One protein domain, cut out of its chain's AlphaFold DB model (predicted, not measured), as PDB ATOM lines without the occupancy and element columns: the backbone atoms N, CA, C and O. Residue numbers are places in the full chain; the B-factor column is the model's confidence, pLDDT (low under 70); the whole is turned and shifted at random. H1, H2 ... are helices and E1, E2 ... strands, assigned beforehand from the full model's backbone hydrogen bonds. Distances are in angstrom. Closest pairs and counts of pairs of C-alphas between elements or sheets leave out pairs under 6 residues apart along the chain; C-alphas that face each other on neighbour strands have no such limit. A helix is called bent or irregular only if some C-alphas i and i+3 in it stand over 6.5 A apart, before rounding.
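What this domain is: This is residues 214 to 332 of the 494 residues of an uncharacterized protein of Ignavibacteria bacterium (UniProt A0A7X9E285). A cluster of four helices gathers round H3, which touches the other three: the bent helix H2 has its arm H2a packed on H3 and its arm H2b packed on H1, one end of H1 meets H3, and the short H4 folds back on H3. The small hairpin of strands E2 and E3 has E2 beside H1, and the short strand E1 lies away from the other named elements, with residues 214 to 215 paired to it. The printed part has 119 residues, in the order E1, H1, E2, E3, H2, H3, H4; E2 and E3 form an antiparallel sheet, and the class is mostly helix. It is compact, with a radius of gyration of the C-alphas of 15.0 A and spans of 46 by 36 by 35 A.

How they stand to each other: E1, residues 226 to 228, pairs with no named strand, but residues 226 to 227 pair antiparallel with residues 214 to 215. The C-alphas of Arg 241 in H1, residues 232 to 243, and Ile 249 in E2, residues 249 to 251, are the closest of the two elements, 5.2 A apart. E2 and E3, residues 257 to 259, form an antiparallel hairpin at 160 degrees, with N 250 and O 258 within hydrogen-bond range at 2.9 A. By its hydrogen bonds H2, residues 272 to 291, was assigned as one helix, but it is bent: C-alphas 280 and 283 are 7.7 A apart, and its arms H2a, residues 272 to 280, and H2b, residues 283 to 291, stand at a steep tilt of 51 degrees. H1 and H2b touch, closest at the C-alphas of Val 232 and Ile 289, 5.7 A, at a shallow tilt of 19 degrees, opposite ways. H3, residues 299 to 315, is the hub. With residues 305 to 312 alone it touches H2a, closest at the C-alphas of Ile 305 and Asn 277, 6.5 A, at a shallow tilt of 17 degrees, opposite ways. H1, with residue 243 alone, and H3 only just touch, with 3 pairs of C-alphas within 8 A. H3 and H4, residues 327 to 332, form a helical hairpin: they touch, closest at the C-alphas of Ile 310 and Ile 330, 5.6 A, at a shallow tilt of 12 degrees. Every O i to N i+4 pair is within hydrogen-bond range in H2a, H2b, H3 and H4, and 6 of 8 are in H1.

Where its parts are: E1 begins at C-alpha 226, (195.312, 287.410, 224.895). H1 is 15.1 A long, and E1, E2 and E3 are each 6.7 A. H2a measures 12.1 A, H2b 10.8 A and H3 24.4 A. H4, 8.6 A long, ends at C-alpha 332, (192.453, 282.120, 235.641).

The domain as a whole: The C-alphas of Lys 291 and Gly 322 are the two farthest apart, 46.6 A. The printed part has no cut; the links E3 to H2 and H3 to H4 are long. The mean pLDDT of the printed part is 93.8, and no printed residue is under 70.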
ATOM      1  N   ILE A 214     190.243 284.854 225.086       93.31
ATOM      2  CA  ILE A 214     190.439 284.962 226.534       93.31
ATOM      3  C   ILE A 214     191.443 286.080 226.799       93.31
ATOM      4  O   ILE A 214     192.614 285.960 226.440       93.31
ATOM      5  N   TYR A 215     190.981 287.147 227.444       92.12
ATOM      6  CA  TYR A 215     191.816 288.266 227.878       92.12
ATOM      7  C   TYR A 215     192.309 288.043 229.308       92.12
ATOM      8  O   TYR A 215     191.555 287.577 230.167       92.12
ATOM      9  N   ASN A 216     193.558 288.413 229.590       92.06
ATOM     10  CA  ASN A 216     194.112 288.398 230.945       92.06
ATOM     11  C   ASN A 216     193.666 289.629 231.755       92.06
ATOM     12  O   ASN A 216     194.478 290.452 232.173       92.06
ATOM     13  N   VAL A 217     192.357 289.759 231.965       89.00
ATOM     14  CA  VAL A 217     191.752 290.917 232.639       89.00
ATOM     15  C   VAL A 217     192.127 290.992 234.118       89.00
ATOM     16  O   VAL A 217     192.245 292.079 234.673       89.00
ATOM     17  N   MET A 218     192.378 289.843 234.754       91.38
ATOM     18  CA  MET A 218     192.792 289.753 236.160       91.38
ATOM     19  C   MET A 218     194.290 290.054 236.395       91.38
ATOM     20  O   MET A 218     194.769 289.892 237.525       91.38
ATOM     21  N   ASN A 219     195.019 290.458 235.346       89.50
ATOM     22  CA  ASN A 219     196.432 290.848 235.363       89.50
ATOM     23  C   ASN A 219     197.362 289.794 235.997       89.50
ATOM     24  O   ASN A 219     198.157 290.081 236.894       89.50
ATOM     25  N   LEU A 220     197.230 288.533 235.573       91.56
ATOM     26  CA  LEU A 220     198.106 287.457 236.039       91.56
ATOM     27  C   LEU A 220     199.518 287.590 235.447       91.56
ATOM     28  O   LEU A 220     199.647 287.703 234.223       91.56
ATOM     29  N   PRO A 221     200.583 287.509 236.265       90.31
ATOM     30  CA  PRO A 221     201.949 287.529 235.761       90.31
ATOM     31  C   PRO A 221     202.231 286.274 234.925       90.31
ATOM     32  O   PRO A 221     201.636 285.218 235.144       90.31
ATOM     33  N   ASN A 222     203.157 286.380 233.968       90.31
ATOM     34  CA  ASN A 222     203.577 285.279 233.086       90.31
ATOM     35  C   ASN A 222     202.433 284.612 232.291       90.31
ATOM     36  O   ASN A 222     202.598 283.507 231.775       90.31
ATOM     37  N   THR A 223     201.278 285.272 232.183       90.44
ATOM     38  CA  THR A 223     200.138 284.837 231.369       90.44
ATOM     39  C   THR A 223     200.031 285.751 230.147       90.44
ATOM     40  O   THR A 223     200.084 286.971 230.320       90.44
ATOM     41  N   PRO A 224     199.872 285.212 228.921       91.62
ATOM     42  CA  PRO A 224     199.654 286.034 227.732       91.62
ATOM     43  C   PRO A 224     198.488 287.008 227.924       91.62
ATOM     44  O   PRO A 224     197.478 286.648 228.526       91.62
ATOM     45  N   SER A 225     198.601 288.226 227.390       90.44
ATOM     46  CA  SER A 225     197.522 289.225 227.460       90.44
ATOM     47  C   SER A 225     196.239 288.755 226.766       90.44
ATOM     48  O   SER A 225     195.142 289.111 227.195       90.44
ATOM     49  N   LEU A 226     196.385 287.933 225.725       92.31
ATOM     50  CA  LEU A 226     195.312 287.410 224.895       92.31
ATOM     51  C   LEU A 226     195.626 285.974 224.458       92.31
ATOM     52  O   LEU A 226     196.730 285.678 224.000       92.31
ATOM     53  N   VAL A 227     194.634 285.090 224.562       95.56
ATOM     54  CA  VAL A 227     194.660 283.725 224.020       95.56
ATOM     55  C   VAL A 227     193.481 283.549 223.066       95.56
ATOM     56  O   VAL A 227     192.334 283.791 223.441       95.56
ATOM     57  N   HIS A 228     193.757 283.101 221.842       95.56
ATOM     58  CA  HIS A 228     192.732 282.794 220.843       95.56
ATOM     59  C   HIS A 228     192.284 281.336 220.952       95.56
ATOM     60  O   HIS A 228     193.113 280.429 221.027       95.56
ATOM     61  N   ILE A 229     190.973 281.115 220.921       97.06
ATOM     62  CA  ILE A 229     190.357 279.794 220.830       97.06
ATOM     63  C   ILE A 229     189.858 279.637 219.397       97.06
ATOM     64  O   ILE A 229     188.800 280.147 219.050       97.06
ATOM     65  N   THR A 230     190.648 278.979 218.547       95.44
ATOM     66  CA  THR A 230     190.407 278.985 217.090       95.44
ATOM     67  C   THR A 230     189.503 277.853 216.619       95.44
ATOM     68  O   THR A 230     188.919 277.917 215.539       95.44
ATOM     69  N   ASN A 231     189.391 276.789 217.416       95.38
ATOM     70  CA  ASN A 231     188.640 275.592 217.067       95.38
ATOM     71  C   ASN A 231     188.128 274.850 218.312       95.38
ATOM     72  O   ASN A 231     188.568 275.095 219.439       95.38
ATOM     73  N   VAL A 232     187.216 273.898 218.108       95.62
ATOM     74  CA  VAL A 232     186.582 273.130 219.196       95.62
ATOM     75  C   VAL A 232     187.568 272.320 220.048       95.62
ATOM     76  O   VAL A 232     187.300 272.094 221.229       95.62
ATOM     77  N   PHE A 233     188.724 271.917 219.509       95.81
ATOM     78  CA  PHE A 233     189.748 271.208 220.287       95.81
ATOM     79  C   PHE A 233     190.606 272.162 221.129       95.81
ATOM     80  O   PHE A 233     191.041 271.774 222.215       95.81
ATOM     81  N   ASP A 234     190.796 273.413 220.697       96.62
ATOM     82  CA  ASP A 234     191.372 274.463 221.549       96.62
ATOM     83  C   ASP A 234     190.435 274.747 222.727       96.62
ATOM     84  O   ASP A 234     190.876 274.789 223.874       96.62
ATOM     85  N   PHE A 235     189.128 274.870 222.462       97.62
ATOM     86  CA  PHE A 235     188.111 275.044 223.502       97.62
ATOM     87  C   PHE A 235     188.144 273.899 224.518       97.62
ATOM     88  O   PHE A 235     188.179 274.130 225.729       97.62
ATOM     89  N   GLU A 236     188.199 272.659 224.039       97.12
ATOM     90  CA  GLU A 236     188.302 271.481 224.893       97.12
ATOM     91  C   GLU A 236     189.568 271.505 225.768       97.12
ATOM     92  O   GLU A 236     189.507 271.321 226.987       97.12
ATOM     93  N   PHE A 237     190.732 271.770 225.177       95.56
ATOM     94  CA  PHE A 237     192.001 271.680 225.895       95.56
ATOM     95  C   PHE A 237     192.289 272.880 226.806       95.56
ATOM     96  O   PHE A 237     192.871 272.715 227.881       95.56
ATOM     97  N   ILE A 238     191.915 274.090 226.393       96.44
ATOM     98  CA  ILE A 238     192.217 275.323 227.126       96.44
ATOM     99  C   ILE A 238     191.139 275.589 228.175       96.44
ATOM    100  O   ILE A 238     191.475 275.832 229.334       96.44
ATOM    101  N   ILE A 239     189.860 275.480 227.804       97.81
ATOM    102  CA  ILE A 239     188.735 275.828 228.680       97.81
ATOM    103  C   ILE A 239     188.196 274.590 229.394       97.81
ATOM    104  O   ILE A 239     188.236 274.541 230.623       97.81
ATOM    105  N   VAL A 240     187.730 273.566 228.668       98.00
ATOM    106  CA  VAL A 240     187.027 272.420 229.289       98.00
ATOM    107  C   VAL A 240     187.924 271.696 230.289       98.00
ATOM    108  O   VAL A 240     187.510 271.419 231.416       98.00
ATOM    109  N   ARG A 241     189.194 271.480 229.937       96.88
ATOM    110  CA  ARG A 241     190.188 270.923 230.861       96.88
ATOM    111  C   ARG A 241     190.271 271.718 232.168       96.88
ATOM    112  O   ARG A 241     190.310 271.115 233.235       96.88
ATOM    113  N   LYS A 242     190.308 273.051 232.093       96.50
ATOM    114  CA  LYS A 242     190.463 273.928 233.260       96.50
ATOM    115  C   LYS A 242     189.201 273.962 234.115       96.50
ATOM    116  O   LYS A 242     189.293 273.759 235.319       96.50
ATOM    117  N   ILE A 243     188.024 274.138 233.516       97.31
ATOM    118  CA  ILE A 243     186.769 274.258 234.282       97.31
ATOM    119  C   ILE A 243     186.384 272.947 234.986       97.31
ATOM    120  O   ILE A 243     185.776 272.994 236.049       97.31
ATOM    121  N   PHE A 244     186.802 271.792 234.452       96.62
ATOM    122  CA  PHE A 244     186.661 270.478 235.096       96.62
ATOM    123  C   PHE A 244     187.895 270.054 235.909       96.62
ATOM    124  O   PHE A 244     188.021 268.885 236.276       96.62
ATOM    125  N   ASN A 245     188.825 270.975 236.180       94.88
ATOM    126  CA  ASN A 245     190.036 270.744 236.969       94.88
ATOM    127  C   ASN A 245     190.808 269.472 236.554       94.88
ATOM    128  O   ASN A 245     191.147 268.620 237.369       94.88
ATOM    129  N   ASN A 246     191.034 269.311 235.249       94.62
ATOM    130  CA  ASN A 246     191.734 268.190 234.611       94.62
ATOM    131  C   ASN A 246     191.083 266.799 234.759       94.62
ATOM    132  O   ASN A 246     191.658 265.822 234.289       94.62
ATOM    133  N   HIS A 247     189.887 266.666 235.344       94.69
ATOM    134  CA  HIS A 247     189.262 265.349 235.543       94.69
ATOM    135  C   HIS A 247     188.782 264.705 234.232       94.69
ATOM    136  O   HIS A 247     188.870 263.488 234.078       94.69
ATOM    137  N   LEU A 248     188.306 265.509 233.271       95.06
ATOM    138  CA  LEU A 248     187.887 265.022 231.947       95.06
ATOM    139  C   LEU A 248     189.042 264.927 230.947       95.06
ATOM    140  O   LEU A 248     189.008 264.086 230.054       95.06
ATOM    141  N   ILE A 249     190.050 265.791 231.078       95.19
ATOM    142  CA  ILE A 249     191.207 265.850 230.182       95.19
ATOM    143  C   ILE A 249     192.467 265.835 231.046       95.19
ATOM    144  O   ILE A 249     192.836 266.844 231.645       95.19
ATOM    145  N   VAL A 250     193.127 264.681 231.106       92.50
ATOM    146  CA  VAL A 250     194.293 264.453 231.963       92.50
ATOM    147  C   VAL A 250     195.558 264.520 231.123       92.50
ATOM    148  O   VAL A 250     195.718 263.754 230.174       92.50
ATOM    149  N   LYS A 251     196.492 265.388 231.508       90.31
ATOM    150  CA  LYS A 251     197.857 265.378 230.976       90.31
ATOM    151  C   LYS A 251     198.732 264.497 231.867       90.31
ATOM    152  O   LYS A 251     198.886 264.766 233.055       90.31
ATOM    153  N   THR A 252     199.261 263.413 231.312       88.44
ATOM    154  CA  THR A 252     200.123 262.479 232.047       88.44
ATOM    155  C   THR A 252     201.552 263.013 232.174       88.44
ATOM    156  O   THR A 252     201.959 263.904 231.433       88.44
ATOM    157  N   LYS A 253     202.357 262.412 233.064       87.19
ATOM    158  CA  LYS A 253     203.792 262.735 233.214       87.19
ATOM    159  C   LYS A 253     204.613 262.524 231.935       87.19
ATOM    160  O   LYS A 253     205.686 263.093 231.810       87.19
ATOM    161  N   LYS A 254     204.128 261.688 231.011       86.88
ATOM    162  CA  LYS A 254     204.753 261.433 229.704       86.88
ATOM    163  C   LYS A 254     204.229 262.376 228.617       86.88
ATOM    164  O   LYS A 254     204.309 262.042 227.444       86.88
ATOM    165  N   GLU A 255     203.606 263.491 229.003       82.50
ATOM    166  CA  GLU A 255     203.001 264.479 228.100       82.50
ATOM    167  C   GLU A 255     201.830 263.946 227.245       82.50
ATOM    168  O   GLU A 255     201.209 264.704 226.505       82.50
ATOM    169  N   THR A 256     201.437 262.676 227.401       85.81
ATOM    170  CA  THR A 256     200.248 262.100 226.757       85.81
ATOM    171  C   THR A 256     198.974 262.686 227.352       85.81
ATOM    172  O   THR A 256     198.861 262.803 228.577       85.81
ATOM    173  N   ILE A 257     197.997 262.997 226.499       89.75
ATOM    174  CA  ILE A 257     196.693 263.531 226.901       89.75
ATOM    175  C   ILE A 257     195.642 262.419 226.829       89.75
ATOM    176  O   ILE A 257     195.494 261.759 225.804       89.75
ATOM    177  N   ILE A 258     194.903 262.224 227.921       90.50
ATOM    178  CA  ILE A 258     193.841 261.221 228.052       90.50
ATOM    179  C   ILE A 258     192.499 261.936 228.208       90.50
ATOM    180  O   ILE A 258     192.371 262.840 229.033       90.50
ATOM    181  N   PHE A 259     191.496 261.495 227.449       92.81
ATOM    182  CA  PHE A 259     190.148 262.064 227.442       92.81
ATOM    183  C   PHE A 259     189.165 261.075 228.062       92.81
ATOM    184  O   PHE A 259     188.978 259.979 227.546       92.81
ATOM    185  N   LYS A 260     188.545 261.481 229.168       93.88
ATOM    186  CA  LYS A 260     187.809 260.623 230.105       93.88
ATOM    187  C   LYS A 260     186.304 260.898 230.117       93.88
ATOM    188  O   LYS A 260     185.658 260.857 231.159       93.88
ATOM    189  N   TYR A 261     185.727 261.218 228.958       95.56
ATOM    190  CA  TYR A 261     184.298 261.551 228.852       95.56
ATOM    191  C   TYR A 261     183.368 260.405 229.270       95.56
ATOM    192  O   TYR A 261     182.269 260.668 229.759       95.56
ATOM    193  N   PHE A 262     183.815 259.157 229.112       94.69
ATOM    194  CA  PHE A 262     183.030 257.955 229.400       94.69
ATOM    195  C   PHE A 262     183.582 257.120 230.562       94.69
ATOM    196  O   PHE A 262     182.936 256.163 230.977       94.69
ATOM    197  N   ASP A 263     184.722 257.506 231.135       92.12
ATOM    198  CA  ASP A 263     185.294 256.837 232.302       92.12
ATOM    199  C   ASP A 263     184.405 257.058 233.532       92.12
ATOM    200  O   ASP A 263     183.792 258.116 233.703       92.12
ATOM    201  N   SER A 264     184.371 256.089 234.442       90.00
ATOM    202  CA  SER A 264     183.782 256.290 235.766       90.00
ATOM    203  C   SER A 264     184.724 257.157 236.610       90.00
ATOM    204  O   SER A 264     185.855 256.736 236.867       90.00
ATOM    205  N   PRO A 265     184.314 258.367 237.032       89.88
ATOM    206  CA  PRO A 265     185.163 259.196 237.875       89.88
ATOM    207  C   PRO A 265     185.304 258.545 239.262       89.88
ATOM    208  O   PRO A 265     184.337 258.011 239.801       89.88
ATOM    209  N   ASP A 266     186.506 258.586 239.844       89.25
ATOM    210  CA  ASP A 266     186.790 257.970 241.149       89.25
ATOM    211  C   ASP A 266     186.441 258.942 242.301       89.25
ATOM    212  O   ASP A 266     187.072 260.007 242.396       89.25
ATOM    213  N   PRO A 267     185.474 258.606 243.187       90.25
ATOM    214  CA  PRO A 267     185.089 259.419 244.349       90.25
ATOM    215  C   PRO A 267     186.233 259.755 245.298       90.25
ATOM    216  O   PRO A 267     186.187 260.783 245.968       90.25
ATOM    217  N   LYS A 268     187.277 258.923 245.345       91.06
ATOM    218  CA  LYS A 268     188.442 259.145 246.201       91.06
ATOM    219  C   LYS A 268     189.284 260.335 245.748       91.06
ATOM    220  O   LYS A 268     189.886 261.012 246.579       91.06
ATOM    221  N   TYR A 269     189.348 260.572 244.440       87.81
ATOM    222  CA  TYR A 269     190.223 261.581 243.837       87.81
ATOM    223  C   TYR A 269     189.459 262.755 243.225       87.81
ATOM    224  O   TYR A 269     190.083 263.723 242.804       87.81
ATOM    225  N   THR A 270     188.127 262.689 243.198       92.62
ATOM    226  CA  THR A 270     187.270 263.706 242.586       92.62
ATOM    227  C   THR A 270     186.348 264.308 243.649       92.62
ATOM    228  O   THR A 270     185.367 263.672 244.041       92.62
ATOM    229  N   PRO A 271     186.632 265.530 244.128       93.44
ATOM    230  CA  PRO A 271     185.748 266.238 245.050       93.44
ATOM    231  C   PRO A 271     184.299 266.327 244.544       93.44
ATOM    232  O   PRO A 271     184.054 266.406 243.338       93.44
ATOM    233  N   SER A 272     183.337 266.373 245.472       93.69
ATOM    234  CA  SER A 272     181.893 266.317 245.176       93.69
ATOM    235  C   SER A 272     181.418 267.363 244.161       93.69
ATOM    236  O   SER A 272     180.594 267.049 243.306       93.69
ATOM    237  N   VAL A 273     181.974 268.579 244.204       93.62
ATOM    238  CA  VAL A 273     181.652 269.655 243.251       93.62
ATOM    239  C   VAL A 273     182.005 269.277 241.809       93.62
ATOM    240  O   VAL A 273     181.231 269.522 240.887       93.62
ATOM    241  N   TYR A 274     183.153 268.625 241.604       94.69
ATOM    242  CA  TYR A 274     183.582 268.178 240.283       94.69
ATOM    243  C   TYR A 274     182.794 266.945 239.865       94.69
ATOM    244  O   TYR A 274     182.421 266.847 238.702       94.69
ATOM    245  N   MET A 275     182.472 266.051 240.805       95.44
ATOM    246  CA  MET A 275     181.609 264.901 240.539       95.44
ATOM    247  C   MET A 275     180.233 265.303 240.008       95.44
ATOM    248  O   MET A 275     179.845 264.806 238.953       95.44
ATOM    249  N   ASP A 276     179.511 266.210 240.682       94.94
ATOM    250  CA  ASP A 276     178.186 266.653 240.209       94.94
ATOM    251  C   ASP A 276     178.291 267.271 238.811       94.94
ATOM    252  O   ASP A 276     177.558 266.875 237.904       94.94
ATOM    253  N   ASN A 277     179.268 268.158 238.594       96.38
ATOM    254  CA  ASN A 277     179.476 268.780 237.289       96.38
ATOM    255  C   ASN A 277     179.803 267.748 236.193       96.38
ATOM    256  O   ASN A 277     179.254 267.824 235.092       96.38
ATOM    257  N   ILE A 278     180.682 266.778 236.466       96.88
ATOM    258  CA  ILE A 278     181.074 265.735 235.507       96.88
ATOM    259  C   ILE A 278     179.870 264.867 235.154       96.88
ATOM    260  O   ILE A 278     179.554 264.717 233.974       96.88
ATOM    261  N   LEU A 279     179.180 264.318 236.157       95.75
ATOM    262  CA  LEU A 279     178.051 263.414 235.941       95.75
ATOM    263  C   LEU A 279     176.900 264.107 235.207       95.75
ATOM    264  O   LEU A 279     176.252 263.488 234.365       95.75
ATOM    265  N   ARG A 280     176.683 265.398 235.480       96.50
ATOM    266  CA  ARG A 280     175.601 266.178 234.878       96.50
ATOM    267  C   ARG A 280     175.911 266.657 233.463       96.50
ATOM    268  O   ARG A 280     175.010 266.664 232.630       96.50
ATOM    269  N   TYR A 281     177.152 267.066 233.181       97.44
ATOM    270  CA  TYR A 281     177.451 267.830 231.964       97.44
ATOM    271  C   TYR A 281     178.477 267.200 231.020       97.44
ATOM    272  O   TYR A 281     178.550 267.636 229.873       97.44
ATOM    273  N   ARG A 282     179.254 266.173 231.406       97.00
ATOM    274  CA  ARG A 282     180.308 265.616 230.522       97.00
ATOM    275  C   ARG A 282     179.788 265.236 229.132       97.00
ATOM    276  O   ARG A 282     180.459 265.498 228.136       97.00
ATOM    277  N   LYS A 283     178.567 264.693 229.057       97.06
ATOM    278  CA  LYS A 283     177.926 264.314 227.792       97.06
ATOM    279  C   LYS A 283     177.591 265.526 226.928       97.06
ATOM    280  O   LYS A 283     177.835 265.480 225.730       97.06
ATOM    281  N   SER A 284     177.103 266.611 227.527       97.62
ATOM    282  CA  SER A 284     176.837 267.873 226.831       97.62
ATOM    283  C   SER A 284     178.092 268.453 226.182       97.62
ATOM    284  O   SER A 284     178.052 268.870 225.029       97.62
ATOM    285  N   PHE A 285     179.223 268.439 226.893       98.19
ATOM    286  CA  PHE A 285     180.497 268.895 226.329       98.19
ATOM    287  C   PHE A 285     180.992 267.966 225.220       98.19
ATOM    288  O   PHE A 285     181.407 268.454 224.174       98.19
ATOM    289  N   TYR A 286     180.905 266.648 225.413       97.81
ATOM    290  CA  TYR A 286     181.230 265.678 224.365       97.81
ATOM    291  C   TYR A 286     180.384 265.908 223.099       97.81
ATOM    292  O   TYR A 286     180.907 265.994 221.992       97.81
ATOM    293  N   ASP A 287     179.079 266.093 223.259       97.81
ATOM    294  CA  ASP A 287     178.155 266.344 222.156       97.81
ATOM    295  C   ASP A 287     178.426 267.682 221.449       97.81
ATOM    296  O   ASP A 287     178.361 267.758 220.221       97.81
ATOM    297  N   TYR A 288     178.782 268.728 222.195       97.38
ATOM    298  CA  TYR A 288     179.186 270.006 221.611       97.38
ATOM    299  C   TYR A 288     180.491 269.884 220.809       97.38
ATOM    300  O   TYR A 288     180.569 270.376 219.686       97.38
ATOM    301  N   ILE A 289     181.505 269.213 221.368       96.81
ATOM    302  CA  ILE A 289     182.861 269.155 220.799       96.81
ATOM    303  C   ILE A 289     182.950 268.191 219.617       96.81
ATOM    304  O   ILE A 289     183.593 268.521 218.629       96.81
ATOM    305  N   TYR A 290     182.343 267.004 219.705       96.06
ATOM    306  CA  TYR A 290     182.563 265.929 218.728       96.06
ATOM    307  C   TYR A 290     181.428 265.782 217.715       96.06
ATOM    308  O   TYR A 290     181.638 265.211 216.646       96.06
ATOM    309  N   LYS A 291     180.234 266.291 218.041       95.75
ATOM    310  CA  LYS A 291     179.033 266.202 217.190       95.75
ATOM    311  C   LYS A 291     178.471 267.561 216.795       95.75
ATOM    312  O   LYS A 291     177.400 267.626 216.199       95.75
ATOM    313  N   SER A 292     179.139 268.643 217.198       94.88
ATOM    314  CA  SER A 292     178.744 270.018 216.886       94.88
ATOM    315  C   SER A 292     177.317 270.376 217.320       94.88
ATOM    316  O   SER A 292     176.680 271.253 216.738       94.88
ATOM    317  N   ARG A 293     176.811 269.750 218.394       95.06
ATOM    318  CA  ARG A 293     175.510 270.092 218.987       95.06
ATOM    319  C   ARG A 293     175.609 271.420 219.734       95.06
ATOM    320  O   ARG A 293     175.813 271.440 220.945       95.06
ATOM    321  N   LYS A 294     175.460 272.541 219.023       90.06
ATOM    322  CA  LYS A 294     175.680 273.894 219.574       90.06
ATOM    323  C   LYS A 294     174.815 274.226 220.791       90.06
ATOM    324  O   LYS A 294     175.281 274.914 221.687       90.06
ATOM    325  N   ASN A 295     173.614 273.656 220.870       90.75
ATOM    326  CA  ASN A 295     172.696 273.850 221.996       90.75
ATOM    327  C   ASN A 295     172.987 272.936 223.203       90.75
ATOM    328  O   ASN A 295     172.290 273.026 224.210       90.75
ATOM    329  N   ALA A 296     173.973 272.032 223.118       95.12
ATOM    330  CA  ALA A 296     174.281 271.095 224.201       95.12
ATOM    331  C   ALA A 296     174.900 271.787 225.425       95.12
ATOM    332  O   ALA A 296     174.720 271.313 226.548       95.12
ATOM    333  N   ILE A 297     175.598 272.908 225.219       94.94
ATOM    334  CA  ILE A 297     176.119 273.772 226.283       94.94
ATOM    335  C   ILE A 297     175.540 275.177 226.129       94.94
ATOM    336  O   ILE A 297     175.315 275.655 225.021       94.94
ATOM    337  N   THR A 298     175.311 275.846 227.252       92.50
ATOM    338  CA  THR A 298     174.793 277.215 227.295       92.50
ATOM    339  C   THR A 298     175.680 278.083 228.177       92.50
ATOM    340  O   THR A 298     176.438 277.575 229.010       92.50
ATOM    341  N   GLN A 299     175.547 279.400 228.025       90.62
ATOM    342  CA  GLN A 299     176.200 280.382 228.890       90.62
ATOM    343  C   GLN A 299     175.947 280.091 230.379       90.62
ATOM    344  O   GLN A 299     176.887 280.089 231.168       90.62
ATOM    345  N   GLU A 300     174.706 279.754 230.748       90.06
ATOM    346  CA  GLU A 300     174.324 279.441 232.131       90.06
ATOM    347  C   GLU A 300     174.990 278.170 232.669       90.06
ATOM    348  O   GLU A 300     175.450 278.143 233.811       90.06
ATOM    349  N   ILE A 301     175.103 277.118 231.846       94.69
ATOM    350  CA  ILE A 301     175.817 275.891 232.233       94.69
ATOM    351  C   ILE A 301     177.288 276.214 232.522       94.69
ATOM    352  O   ILE A 301     177.825 275.796 233.549       94.69
ATOM    353  N   LEU A 302     177.929 276.989 231.645       95.75
ATOM    354  CA  LEU A 302     179.338 277.368 231.780       95.75
ATOM    355  C   LEU A 302     179.556 278.267 233.003       95.75
ATOM    356  O   LEU A 302     180.428 277.971 233.820       95.75
ATOM    357  N   LYS A 303     178.713 279.294 233.183       93.88
ATOM    358  CA  LYS A 303     178.700 280.172 234.362       93.88
ATOM    359  C   LYS A 303     178.589 279.353 235.646       93.88
ATOM    360  O   LYS A 303     179.412 279.515 236.544       93.88
ATOM    361  N   LYS A 304     177.635 278.421 235.716       94.69
ATOM    362  CA  LYS A 304     177.421 277.567 236.891       94.69
ATOM    363  C   LYS A 304     178.630 276.683 237.207       94.69
ATOM    364  O   LYS A 304     179.062 276.654 238.359       94.69
ATOM    365  N   ILE A 305     179.187 275.985 236.213       97.69
ATOM    366  CA  ILE A 305     180.362 275.118 236.413       97.69
ATOM    367  C   ILE A 305     181.536 275.949 236.938       97.69
ATOM    368  O   ILE A 305     182.126 275.599 237.959       97.69
ATOM    369  N   ILE A 306     181.837 277.076 236.289       97.81
ATOM    370  CA  ILE A 306     182.992 277.904 236.644       97.81
ATOM    371  C   ILE A 306     182.819 278.544 238.023       97.81
ATOM    372  O   ILE A 306     183.739 278.472 238.835       97.81
ATOM    373  N   LEU A 307     181.647 279.105 238.338       96.00
ATOM    374  CA  LEU A 307     181.389 279.688 239.659       96.00
ATOM    375  C   LEU A 307     181.438 278.632 240.771       96.00
ATOM    376  O   LEU A 307     181.983 278.907 241.835       96.00
ATOM    377  N   SER A 308     180.943 277.413 240.526       96.75
ATOM    378  CA  SER A 308     181.059 276.318 241.503       96.75
ATOM    379  C   SER A 308     182.515 275.896 241.741       96.75
ATOM    380  O   SER A 308     182.893 275.603 242.875       96.75
ATOM    381  N   HIS A 309     183.352 275.929 240.698       97.50
ATOM    382  CA  HIS A 309     184.787 275.680 240.804       97.50
ATOM    383  C   HIS A 309     185.474 276.806 241.593       97.50
ATOM    384  O   HIS A 309     186.188 276.519 242.548       97.50
ATOM    385  N   ILE A 310     185.194 278.078 241.288       97.62
ATOM    386  CA  ILE A 310     185.731 279.217 242.051       97.62
ATOM    387  C   ILE A 310     185.335 279.124 243.530       97.62
ATOM    388  O   ILE A 310     186.196 279.253 244.395       97.62
ATOM    389  N   ALA A 311     184.062 278.852 243.828       96.19
ATOM    390  CA  ALA A 311     183.582 278.690 245.199       96.19
ATOM    391  C   ALA A 311     184.325 277.561 245.930       96.19
ATOM    392  O   ALA A 311     184.743 277.730 247.072       96.19
ATOM    393  N   TYR A 312     184.555 276.430 245.261       96.25
ATOM    394  CA  TYR A 312     185.345 275.344 245.829       96.25
ATOM    395  C   TYR A 312     186.794 275.760 246.108       96.25
ATOM    396  O   TYR A 312     187.281 275.508 247.209       96.25
ATOM    397  N   GLU A 313     187.474 276.428 245.173       96.81
ATOM    398  CA  GLU A 313     188.853 276.883 245.391       96.81
ATOM    399  C   GLU A 313     188.942 277.924 246.516       96.81
ATOM    400  O   GLU A 313     189.880 277.865 247.304       96.81
ATOM    401  N   ILE A 314     187.939 278.797 246.682       96.12
ATOM    402  CA  ILE A 314     187.828 279.706 247.838       96.12
ATOM    403  C   ILE A 314     187.836 278.920 249.158       96.12
ATOM    404  O   ILE A 314     188.564 279.282 250.081       96.12
ATOM    405  N   THR A 315     187.083 277.817 249.240       94.25
ATOM    406  CA  THR A 315     187.020 276.981 250.460       94.25
ATOM    407  C   THR A 315     188.312 276.208 250.735       94.25
ATOM    408  O   THR A 315     188.540 275.745 251.852       94.25
ATOM    409  N   LYS A 316     189.142 276.015 249.702       94.81
ATOM    410  CA  LYS A 316     190.423 275.293 249.759       94.81
ATOM    411  C   LYS A 316     191.623 276.224 249.804       94.81
ATOM    412  O   LYS A 316     192.751 275.756 249.663       94.81
ATOM    413  N   ASP A 317     191.382 277.519 249.947       95.06
ATOM    414  CA  ASP A 317     192.442 278.495 250.037       95.06
ATOM    415  C   ASP A 317     193.172 278.406 251.372       95.06
ATOM    416  O   ASP A 317     192.573 278.296 252.441       95.06
ATOM    417  N   GLU A 318     194.491 278.465 251.278       93.69
ATOM    418  CA  GLU A 318     195.419 278.403 252.397       93.69
ATOM    419  C   GLU A 318     196.510 279.449 252.179       93.69
ATOM    420  O   GLU A 318     196.769 279.869 251.050       93.69
ATOM    421  N   ILE A 319     197.184 279.849 253.255       91.00
ATOM    422  CA  ILE A 319     198.338 280.743 253.168       91.00
ATOM    423  C   ILE A 319     199.606 279.894 253.244       91.00
ATOM    424  O   ILE A 319     199.862 279.244 254.255       91.00
ATOM    425  N   ASN A 320     200.417 279.932 252.190       89.06
ATOM    426  CA  ASN A 320     201.719 279.279 252.129       89.06
ATOM    427  C   ASN A 320     202.792 280.313 251.763       89.06
ATOM    428  O   ASN A 320     202.655 281.034 250.777       89.06
ATOM    429  N   ASN A 321     203.849 280.417 252.575       86.50
ATOM    430  CA  ASN A 321     204.922 281.410 252.420       86.50
ATOM    431  C   ASN A 321     204.423 282.863 252.272       86.50
ATOM    432  O   ASN A 321     205.009 283.653 251.539       86.50
ATOM    433  N   GLY A 322     203.328 283.213 252.957       83.31
ATOM    434  CA  GLY A 322     202.726 284.551 252.898       83.31
ATOM    435  C   GLY A 322     201.839 284.810 251.676       83.31
ATOM    436  O   GLY A 322     201.315 285.914 251.544       83.31
ATOM    437  N   TYR A 323     201.627 283.811 250.815       87.06
ATOM    438  CA  TYR A 323     200.781 283.914 249.627       87.06
ATOM    439  C   TYR A 323     199.585 282.967 249.705       87.06
ATOM    440  O   TYR A 323     199.684 281.846 250.202       87.06
ATOM    441  N   HIS A 324     198.459 283.420 249.168       92.56
ATOM    442  CA  HIS A 324     197.260 282.608 248.993       92.56
ATOM    443  C   HIS A 324     197.488 281.544 247.918       92.56
ATOM    444  O   HIS A 324     197.868 281.857 246.785       92.56
ATOM    445  N   THR A 325     197.244 280.279 248.253       94.69
ATOM    446  CA  THR A 325     197.502 279.148 247.351       94.69
ATOM    447  C   THR A 325     196.538 279.101 246.168       94.69
ATOM    448  O   THR A 325     196.856 278.470 245.156       94.69
ATOM    449  N   LYS A 326     195.373 279.762 246.260       96.12
ATOM    450  CA  LYS A 326     194.292 279.636 245.267       96.12
ATOM    451  C   LYS A 326     194.016 280.882 244.436       96.12
ATOM    452  O   LYS A 326     193.274 280.795 243.459       96.12
ATOM    453  N   THR A 327     194.642 282.023 244.729       94.88
ATOM    454  CA  THR A 327     194.409 283.267 243.972       94.88
ATOM    455  C   THR A 327     194.656 283.097 242.471       94.88
ATOM    456  O   THR A 327     193.840 283.543 241.669       94.88
ATOM    457  N   THR A 328     195.744 282.427 242.077       95.75
ATOM    458  CA  THR A 328     196.094 282.254 240.657       95.75
ATOM    459  C   THR A 328     195.021 281.479 239.898       95.75
ATOM    460  O   THR A 328     194.525 281.965 238.886       95.75
ATOM    461  N   ILE A 329     194.604 280.312 240.406       96.31
ATOM    462  CA  ILE A 329     193.581 279.492 239.741       96.31
ATOM    463  C   ILE A 329     192.227 280.210 239.694       96.31
ATOM    464  O   ILE A 329     191.542 280.147 238.677       96.31
ATOM    465  N   ILE A 330     191.861 280.959 240.738       97.31
ATOM    466  CA  ILE A 330     190.610 281.729 240.746       97.31
ATOM    467  C   ILE A 330     190.645 282.840 239.689       97.31
ATOM    468  O   ILE A 330     189.693 282.989 238.924       97.31
ATOM    469  N   LYS A 331     191.753 283.580 239.584       96.19
ATOM    470  CA  LYS A 331     191.939 284.605 238.547       96.19
ATOM    471  C   LYS A 331     191.919 284.011 237.132       96.19
ATOM    472  O   LYS A 331     191.295 284.591 236.248       96.19
ATOM    473  N   GLU A 332     192.532 282.844 236.921       96.56
ATOM    474  CA  GLU A 332     192.453 282.120 235.641       96.56
ATOM    475  C   GLU A 332     190.999 281.763 235.295       96.56
ATOM    476  O   GLU A 332     190.555 281.974 234.166       96.56
TER     477      GLU A 332